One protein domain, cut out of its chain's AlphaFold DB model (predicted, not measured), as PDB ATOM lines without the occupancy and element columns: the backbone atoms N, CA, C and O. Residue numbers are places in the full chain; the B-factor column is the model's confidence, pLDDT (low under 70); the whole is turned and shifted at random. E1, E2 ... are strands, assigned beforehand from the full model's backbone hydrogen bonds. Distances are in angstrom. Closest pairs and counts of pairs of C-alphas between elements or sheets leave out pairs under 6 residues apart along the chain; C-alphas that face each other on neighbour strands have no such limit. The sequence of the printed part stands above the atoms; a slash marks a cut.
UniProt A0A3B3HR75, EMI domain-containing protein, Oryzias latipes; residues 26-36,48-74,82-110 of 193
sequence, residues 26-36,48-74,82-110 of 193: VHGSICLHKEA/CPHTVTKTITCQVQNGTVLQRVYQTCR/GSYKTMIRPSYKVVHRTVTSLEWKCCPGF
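AT A GLANCE: This is residues 26 to 36, 48 to 74 and 82 to 110 of the 193 residues of the protein "EMI domain-containing protein" of Oryzias latipes (UniProt A0A3B3HR75). The model is a long, thin, twisted ribbon: two long strands, E2 and E3, run side by side in opposite directions for nearly its whole length and wind about each other. The short strand E1 lies along E2 partway down the ribbon, adding a third strand there. The printed part has 67 residues with three named strands, E1, E2, E3 along the chain, and no named helix; the sheet runs E1, E2, E3, all antiparallel, and the class is all strand. It is extended, with a radius of gyration of the C-alphas of 21.6 A, and its outline is a rod spanning 75 by 22 by 14 A.

HOW THE PARTS SIT: The inner strand of the sheet is E2, residues 48 to 71. On one side of it is E3, residues 83 to 106, an edge strand, antiparallel to E2 with an angle of 176 degrees between their directions. C-alphas that face each other run from 48 and 105, 5.7 A apart, to 71 and 83, 5.5 A apart. Among the backbone pairs within hydrogen-bond range are N 48 and O 105 at 2.9 A, N 60 and O 93 at 2.9 A, and N 87 and O 67 at 2.8 A. E2 bends by 62 degrees at residue 68. The other edge strand is E1, residues 30 to 33, antiparallel to E2 with an angle of 145 degrees between their directions. The C-alphas of Cys 31 and Cys 58, which face each other, are 4.0 A apart. N 30 and O 59 are within hydrogen-bond range at 3.0 A, and N 59 and O 30 at 2.8 A. The sheet is twisted, its C-alphas lying up to 4.2 A off the best plane through them.

IN THESE COORDINATES: E2, Cys 48 to Gln 71, has 24 residues and measures 61.3 A from its first C-alpha at (24.830, 27.229, 26.841) to its last at (71.650, 42.104, -9.853). E3, Ser 83 to Cys 106, also has 24 residues and measures 66.1 A; its last C-alpha is at (24.104, 32.230, 29.946). E1, Ile 30 to His 33, has 4 residues and measures 10.0 A, with C-alpha 30 at (45.604, 32.868, 6.049).

THE WHOLE: The two C-alphas farthest apart, those of Gly 82 and Gly 109, are 75.3 A apart. Residues 37 to 47 are not printed, and C-alphas 36 and 48 are 17.1 A apart across this cut, which lies in the link from E1 to E2. Residues 75 to 81 are not printed either, and C-alphas 74 and 82 are 10.2 A apart across this second cut, in the link from E2 to E3. The mean pLDDT of the printed part is 75.4. It is under 70 at 12 residues: 26 to 29, 34 to 36, 72 to 74, 82 and 110.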
ATOM      1  N   VAL A  26      41.346  27.762  -1.750       47.84
ATOM      2  CA  VAL A  26      41.703  27.465  -0.348       47.84
ATOM      3  C   VAL A  26      43.200  27.225  -0.157       47.84
ATOM      4  O   VAL A  26      43.719  27.431   0.942       47.84
ATOM      5  N   HIS A  27      43.928  26.866  -1.218       49.56
ATOM      6  CA  HIS A  27      45.372  26.650  -1.141       49.56
ATOM      7  C   HIS A  27      46.104  27.982  -0.873       49.56
ATOM      8  O   HIS A  27      46.340  28.776  -1.779       49.56
ATOM      9  N   GLY A  28      46.467  28.230   0.392       56.75
ATOM     10  CA  GLY A  28      47.307  29.363   0.806       56.75
ATOM     11  C   GLY A  28      46.582  30.561   1.431       56.75
ATOM     12  O   GLY A  28      47.178  31.636   1.520       56.75
ATOM     13  N   SER A  29      45.325  30.413   1.867       64.44
ATOM     14  CA  SER A  29      44.614  31.488   2.576       64.44
ATOM     15  C   SER A  29      44.923  31.506   4.082       64.44
ATOM     16  O   SER A  29      44.796  30.490   4.758       64.44
ATOM     17  N   ILE A  30      45.340  32.663   4.612       75.06
ATOM     18  CA  ILE A  30      45.604  32.868   6.049       75.06
ATOM     19  C   ILE A  30      44.485  33.738   6.618       75.06
ATOM     20  O   ILE A  30      44.331  34.896   6.221       75.06
ATOM     21  N   CYS A  31      43.712  33.196   7.552       79.75
ATOM     22  CA  CYS A  31      42.594  33.881   8.189       79.75
ATOM     23  C   CYS A  31      42.957  34.326   9.611       79.75
ATOM     24  O   CYS A  31      43.508  33.555  10.394       79.75
ATOM     25  N   LEU A  32      42.650  35.583   9.946       72.56
ATOM     26  CA  LEU A  32      42.865  36.139  11.281       72.56
ATOM     27  C   LEU A  32      41.524  36.211  12.011       72.56
ATOM     28  O   LEU A  32      40.617  36.933  11.586       72.56
ATOM     29  N   HIS A  33      41.418  35.491  13.126       70.38
ATOM     30  CA  HIS A  33      40.330  35.656  14.080       70.38
ATOM     31  C   HIS A  33      40.875  36.291  15.360       70.38
ATOM     32  O   HIS A  33      41.896  35.866  15.894       70.38
ATOM     33  N   LYS A  34      40.201  37.334  15.851       52.62
ATOM     34  CA  LYS A  34      40.467  37.898  17.173       52.62
ATOM     35  C   LYS A  34      39.436  37.316  18.127       52.62
ATOM     36  O   LYS A  34      38.291  37.768  18.140       52.62
ATOM     37  N   GLU A  35      39.837  36.317  18.900       57.62
ATOM     38  CA  GLU A  35      39.006  35.830  19.996       57.62
ATOM     39  C   GLU A  35      38.878  36.927  21.057       57.62
ATOM     40  O   GLU A  35      39.850  37.583  21.445       57.62
ATOM     41  N   ALA A  36      37.649  37.170  21.502       43.97
ATOM     42  CA  ALA A  36      37.389  38.029  22.641       43.97
ATOM     43  C   ALA A  36      37.445  37.167  23.909       43.97
ATOM     44  O   ALA A  36      36.489  36.465  24.210       43.97
ATOM     45  N   CYS A  48      25.293  27.847  28.070       80.44
ATOM     46  CA  CYS A  48      24.830  27.229  26.841       80.44
ATOM     47  C   CYS A  48      25.743  27.625  25.670       80.44
ATOM     48  O   CYS A  48      26.113  28.802  25.554       80.44
ATOM     49  N   PRO A  49      26.081  26.676  24.778       76.31
ATOM     50  CA  PRO A  49      26.783  26.986  23.544       76.31
ATOM     51  C   PRO A  49      25.851  27.776  22.619       76.31
ATOM     52  O   PRO A  49      24.764  27.314  22.272       76.31
ATOM     53  N   HIS A  50      26.271  28.969  22.212       73.62
ATOM     54  CA  HIS A  50      25.554  29.788  21.246       73.62
ATOM     55  C   HIS A  50      26.390  29.913  19.975       73.62
ATOM     56  O   HIS A  50      27.544  30.346  20.004       73.62
ATOM     57  N   THR A  51      25.797  29.569  18.834       79.94
ATOM     58  CA  THR A  51      26.427  29.767  17.530       79.94
ATOM     59  C   THR A  51      26.385  31.246  17.182       79.94
ATOM     60  O   THR A  51      25.323  31.870  17.141       79.94
ATOM     61  N   VAL A  52      27.550  31.856  16.996       77.00
ATOM     62  CA  VAL A  52      27.651  33.264  16.618       77.00
ATOM     63  C   VAL A  52      28.389  33.368  15.302       77.00
ATOM     64  O   VAL A  52      29.517  32.908  15.137       77.00
ATOM     65  N   THR A  53      27.720  34.003  14.353       79.31
ATOM     66  CA  THR A  53      28.265  34.289  13.038       79.31
ATOM     67  C   THR A  53      29.140  35.531  13.132       79.31
ATOM     68  O   THR A  53      28.656  36.614  13.462       79.31
ATOM     69  N   LYS A  54      30.438  35.381  12.862       78.00
ATOM     70  CA  LYS A  54      31.420  36.466  12.907       78.00
ATOM     71  C   LYS A  54      32.075  36.652  11.553       78.00
ATOM     72  O   LYS A  54      32.408  35.691  10.866       78.00
ATOM     73  N   THR A  55      32.315  37.902  11.187       80.12
ATOM     74  CA  THR A  55      33.098  38.231   9.998       80.12
ATOM     75  C   THR A  55      34.574  38.283  10.364       80.12
ATOM     76  O   THR A  55      34.972  38.997  11.285       80.12
ATOM     77  N   ILE A  56      35.387  37.528   9.638       82.12
ATOM     78  CA  ILE A  56      36.842  37.501   9.752       82.12
ATOM     79  C   ILE A  56      37.494  38.038   8.487       82.12
ATOM     80  O   ILE A  56      36.910  38.046   7.402       82.12
ATOM     81  N   THR A  57      38.743  38.458   8.633       83.38
ATOM     82  CA  THR A  57      39.581  38.910   7.525       83.38
ATOM     83  C   THR A  57      40.559  37.809   7.145       83.38
ATOM     84  O   THR A  57      41.342  37.361   7.984       83.38
ATOM     85  N   CYS A  58      40.544  37.408   5.877       84.31
ATOM     86  CA  CYS A  58      41.457  36.425   5.309       84.31
ATOM     87  C   CYS A  58      42.329  37.066   4.228       84.31
ATOM     88  O   CYS A  58      41.848  37.857   3.416       84.31
ATOM     89  N   GLN A  59      43.611  36.717   4.202       82.81
ATOM     90  CA  GLN A  59      44.514  37.041   3.104       82.81
ATOM     91  C   GLN A  59      44.516  35.883   2.111       82.81
ATOM     92  O   GLN A  59      44.914  34.775   2.456       82.81
ATOM     93  N   VAL A  60      44.060  36.145   0.888       85.94
ATOM     94  CA  VAL A  60      43.995  35.165  -0.204       85.94
ATOM     95  C   VAL A  60      45.022  35.543  -1.264       85.94
ATOM     96  O   VAL A  60      45.184  36.726  -1.575       85.94
ATOM     97  N   GLN A  61      45.739  34.561  -1.809       82.50
ATOM     98  CA  GLN A  61      46.726  34.803  -2.856       82.50
ATOM     99  C   GLN A  61      46.020  35.243  -4.149       82.50
ATOM    100  O   GLN A  61      45.260  34.495  -4.748       82.50
ATOM    101  N   ASN A  62      46.288  36.470  -4.594       81.00
ATOM    102  CA  ASN A  62      45.709  37.091  -5.788       81.00
ATOM    103  C   ASN A  62      46.666  36.995  -6.989       81.00
ATOM    104  O   ASN A  62      46.867  37.955  -7.733       81.00
ATOM    105  N   GLY A  63      47.317  35.841  -7.130       78.00
ATOM    106  CA  GLY A  63      48.339  35.594  -8.142       78.00
ATOM    107  C   GLY A  63      49.765  35.922  -7.693       78.00
ATOM    108  O   GLY A  63      50.050  36.226  -6.529       78.00
ATOM    109  N   THR A  64      50.681  35.812  -8.652       78.44
ATOM    110  CA  THR A  64      52.122  35.873  -8.416       78.44
ATOM    111  C   THR A  64      52.782  36.705  -9.505       78.44
ATOM    112  O   THR A  64      52.726  36.355 -10.681       78.44
ATOM    113  N   VAL A  65      53.425  37.807  -9.123       78.94
ATOM    114  CA  VAL A  65      54.109  38.691 -10.070       78.94
ATOM    115  C   VAL A  65      55.570  38.271 -10.180       78.94
ATOM    116  O   VAL A  65      56.298  38.207  -9.186       78.94
ATOM    117  N   LEU A  66      56.018  38.002 -11.406       82.00
ATOM    118  CA  LEU A  66      57.426  37.778 -11.708       82.00
ATOM    119  C   LEU A  66      58.101  39.124 -11.947       82.00
ATOM    120  O   LEU A  66      57.828  39.805 -12.931       82.00
ATOM    121  N   GLN A  67      59.010  39.506 -11.058       82.50
ATOM    122  CA  GLN A  67      59.796  40.717 -11.233       82.50
ATOM    123  C   GLN A  67      61.214  40.357 -11.652       82.50
ATOM    124  O   GLN A  67      61.944  39.687 -10.920       82.50
ATOM    125  N   ARG A  68      61.635  40.857 -12.813       80.94
ATOM    126  CA  ARG A  68      63.024  40.768 -13.253       80.94
ATOM    127  C   ARG A  68      63.832  41.836 -12.525       80.94
ATOM    128  O   ARG A  68      63.585  43.025 -12.702       80.94
ATOM    129  N   VAL A  69      64.765  41.423 -11.677       80.62
ATOM    130  CA  VAL A  69      65.628  42.343 -10.933       80.62
ATOM    131  C   VAL A  69      67.042  42.223 -11.466       80.62
ATOM    132  O   VAL A  69      67.595  41.127 -11.560       80.62
ATOM    133  N   TYR A  70      67.607  43.367 -11.843       76.38
ATOM    134  CA  TYR A  70      68.999  43.460 -12.244       76.38
ATOM    135  C   TYR A  70      69.874  43.337 -10.997       76.38
ATOM    136  O   TYR A  70      69.774  44.155 -10.081       76.38
ATOM    137  N   GLN A  71      70.686  42.286 -10.928       71.25
ATOM    138  CA  GLN A  71      71.650  42.104  -9.853       71.25
ATOM    139  C   GLN A  71      73.028  42.516 -10.363       71.25
ATOM    140  O   GLN A  71      73.636  41.850 -11.198       71.25
ATOM    141  N   THR A  72      73.526  43.636  -9.843       65.12
ATOM    142  CA  THR A  72      74.929  44.016 -10.007       65.12
ATOM    143  C   THR A  72      75.755  43.254  -8.981       65.12
ATOM    144  O   THR A  72      75.446  43.288  -7.786       65.12
ATOM    145  N   CYS A  73      76.805  42.572  -9.425       64.00
ATOM    146  CA  CYS A  73      77.745  41.903  -8.533       64.00
ATOM    147  C   CYS A  73      78.323  42.903  -7.518       64.00
ATOM    148  O   CYS A  73      78.695  44.017  -7.873       64.00
ATOM    149  N   ARG A  74      78.373  42.512  -6.238       63.75
ATOM    150  CA  ARG A  74      78.811  43.378  -5.125       63.75
ATOM    151  C   ARG A  74      80.326  43.338  -4.878       63.75
ATOM    152  O   ARG A  74      80.809  44.004  -3.968       63.75
ATOM    153  N   GLY A  82      76.132  42.118 -15.509       67.94
ATOM    154  CA  GLY A  82      75.070  42.007 -14.514       67.94
ATOM    155  C   GLY A  82      74.073  40.931 -14.936       67.94
ATOM    156  O   GLY A  82      73.679  40.857 -16.101       67.94
ATOM    157  N   SER A  83      73.684  40.073 -13.995       71.06
ATOM    158  CA  SER A  83      72.727  39.003 -14.256       71.06
ATOM    159  C   SER A  83      71.319  39.455 -13.882       71.06
ATOM    160  O   SER A  83      71.087  40.175 -12.907       71.06
ATOM    161  N   TYR A  84      70.342  39.047 -14.687       75.75
ATOM    162  CA  TYR A  84      68.938  39.245 -14.357       75.75
ATOM    163  C   TYR A  84      68.455  38.054 -13.536       75.75
ATOM    164  O   TYR A  84      68.429  36.931 -14.037       75.75
ATOM    165  N   LYS A  85      68.021  38.300 -12.297       78.75
ATOM    166  CA  LYS A  85      67.338  37.297 -11.477       78.75
ATOM    167  C   LYS A  85      65.834  37.537 -11.539       78.75
ATOM    168  O   LYS A  85      65.366  38.649 -11.290       78.75
ATOM    169  N   THR A  86      65.064  36.495 -11.831       81.31
ATOM    170  CA  THR A  86      63.606  36.543 -11.681       81.31
ATOM    171  C   THR A  86      63.259  36.321 -10.213       81.31
ATOM    172  O   THR A  86      63.628  35.307  -9.626       81.31
ATOM    173  N   MET A  87      62.575  37.286  -9.604       79.06
ATOM    174  CA  MET A  87      62.045  37.181  -8.251       79.06
ATOM    175  C   MET A  87      60.537  36.981  -8.303       79.06
ATOM    176  O   MET A  87      59.816  37.774  -8.909       79.06
ATOM    177  N   ILE A  88      60.082  35.920  -7.647       83.62
ATOM    178  CA  ILE A  88      58.674  35.587  -7.484       83.62
ATOM    179  C   ILE A  88      58.139  36.416  -6.315       83.62
ATOM    180  O   ILE A  88      58.631  36.285  -5.196       83.62
ATOM    181  N   ARG A  89      57.167  37.293  -6.572       80.69
ATOM    182  CA  ARG A  89      56.482  38.071  -5.535       80.69
ATOM    183  C   ARG A  89      55.020  37.628  -5.457       80.69
ATOM    184  O   ARG A  89      54.249  37.989  -6.348       80.69
ATOM    185  N   PRO A  90      54.629  36.841  -4.443       78.62
ATOM    186  CA  PRO A  90      53.222  36.537  -4.228       78.62
ATOM    187  C   PRO A  90      52.484  37.828  -3.864       78.62
ATOM    188  O   PRO A  90      52.969  38.632  -3.067       78.62
ATOM    189  N   SER A  91      51.327  38.045  -4.480       79.88
ATOM    190  CA  SER A  91      50.427  39.142  -4.126       79.88
ATOM    191  C   SER A  91      49.247  38.588  -3.345       79.88
ATOM    192  O   SER A  91      48.677  37.577  -3.745       79.88
ATOM    193  N   TYR A  92      48.863  39.254  -2.259       82.00
ATOM    194  CA  TYR A  92      47.731  38.857  -1.423       82.00
ATOM    195  C   TYR A  92      46.660  39.945  -1.429       82.00
ATOM    196  O   TYR A  92      46.968  41.137  -1.462       82.00
ATOM    197  N   LYS A  93      45.396  39.532  -1.384       83.56
ATOM    198  CA  LYS A  93      44.228  40.402  -1.257       83.56
ATOM    199  C   LYS A  93      43.503  40.080   0.044       83.56
ATOM    200  O   LYS A  93      43.364  38.915   0.408       83.56
ATOM    201  N   VAL A  94      43.017  41.117   0.723       87.00
ATOM    202  CA  VAL A  94      42.159  40.953   1.900       87.00
ATOM    203  C   VAL A  94      40.732  40.673   1.442       87.00
ATOM    204  O   VAL A  94      40.149  41.442   0.675       87.00
ATOM    205  N   VAL A  95      40.179  39.569   1.924       84.56
ATOM    206  CA  VAL A  95      38.796  39.148   1.708       84.56
ATOM    207  C   VAL A  95      38.131  38.992   3.069       84.56
ATOM    208  O   VAL A  95      38.741  38.497   4.015       84.56
ATOM    209  N   HIS A  96      36.878  39.421   3.174       82.25
ATOM    210  CA  HIS A  96      36.076  39.229   4.376       82.25
ATOM    211  C   HIS A  96      35.267  37.950   4.210       82.25
ATOM    212  O   HIS A  96      34.593  37.778   3.196       82.25
ATOM    213  N   ARG A  97      35.356  37.051   5.184       80.38
ATOM    214  CA  ARG A  97      34.607  35.796   5.192       80.38
ATOM    215  C   ARG A  97      33.806  35.690   6.468       80.38
ATOM    216  O   ARG A  97      34.186  36.229   7.503       80.38
ATOM    217  N   THR A  98      32.689  34.999   6.380       80.00
ATOM    218  CA  THR A  98      31.802  34.792   7.511       80.00
ATOM    219  C   THR A  98      32.063  33.405   8.073       80.00
ATOM    220  O   THR A  98      31.931  32.422   7.353       80.00
ATOM    221  N   VAL A  99      32.454  33.329   9.341       78.06
ATOM    222  CA  VAL A  99      32.692  32.071  10.051       78.06
ATOM    223  C   VAL A  99      31.748  31.951  11.232       78.06
ATOM    224  O   VAL A  99      31.454  32.924  11.929       78.06
ATOM    225  N   THR A 100      31.260  30.744  11.465       77.06
ATOM    226  CA  THR A 100      30.457  30.415  12.639       77.06
ATOM    227  C   THR A 100      31.394  29.993  13.762       77.06
ATOM    228  O   THR A 100      32.101  28.997  13.634       77.06
ATOM    229  N   SER A 101      31.418  30.758  14.851       72.44
ATOM    230  CA  SER A 101      32.204  30.468  16.052       72.44
ATOM    231  C   SER A 101      31.269  30.128  17.213       72.44
ATOM    232  O   SER A 101      30.146  30.640  17.289       72.44
ATOM    233  N   LEU A 102      31.720  29.243  18.101       76.25
ATOM    234  CA  LEU A 102      30.986  28.867  19.301       76.25
ATOM    235  C   LEU A 102      31.348  29.822  20.440       76.25
ATOM    236  O   LEU A 102      32.487  29.841  20.898       76.25
ATOM    237  N   GLU A 103      30.374  30.597  20.909       78.62
ATOM    238  CA  GLU A 103      30.522  31.432  22.100       78.62
ATOM    239  C   GLU A 103      29.687  30.872  23.251       78.62
ATOM    240  O   GLU A 103      28.554  30.431  23.053       78.62
ATOM    241  N   TRP A 104      30.214  30.938  24.472       76.75
ATOM    242  CA  TRP A 104      29.486  30.539  25.674       76.75
ATOM    243  C   TRP A 104      28.732  31.734  26.259       76.75
ATOM    244  O   TRP A 104      29.321  32.774  26.553       76.75
ATOM    245  N   LYS A 105      27.412  31.597  26.415       77.25
ATOM    246  CA  LYS A 105      26.530  32.616  27.014       77.25
ATOM    247  C   LYS A 105      25.628  31.966  28.059       77.25
ATOM    248  O   LYS A 105      25.426  30.750  28.026       77.25
ATOM    249  N   CYS A 106      25.096  32.750  29.002       77.19
ATOM    250  CA  CYS A 106      24.104  32.230  29.946       77.19
ATOM    251  C   CYS A 106      22.920  31.649  29.169       77.19
ATOM    252  O   CYS A 106      22.435  32.269  28.217       77.19
ATOM    253  N   CYS A 107      22.449  30.472  29.578       82.56
ATOM    254  CA  CYS A 107      21.236  29.901  29.012       82.56
ATOM    255  C   CYS A 107      20.049  30.874  29.190       82.56
ATOM    256  O   CYS A 107      20.001  31.613  30.182       82.56
ATOM    257  N   PRO A 108      19.069  30.888  28.267       78.88
ATOM    258  CA  PRO A 108      17.898  31.754  28.376       78.88
ATOM    259  C   PRO A 108      17.208  31.595  29.737       78.88
ATOM    260  O   PRO A 108      16.859  30.488  30.137       78.88
ATOM    261  N   GLY A 109      17.012  32.701  30.457       72.12
ATOM    262  CA  GLY A 109      16.397  32.695  31.791       72.12
ATOM    263  C   GLY A 109      17.378  32.696  32.968       72.12
ATOM    264  O   GLY A 109      16.920  32.848  34.100       72.12
ATOM    265  N   PHE A 110      18.687  32.605  32.707       68.69
ATOM    266  CA  PHE A 110      19.756  32.828  33.682       68.69
ATOM    267  C   PHE A 110      20.490  34.137  33.379       68.69
ATOM    268  O   PHE A 110      20.677  34.523  32.225       68.69
TER     269      PHE A 110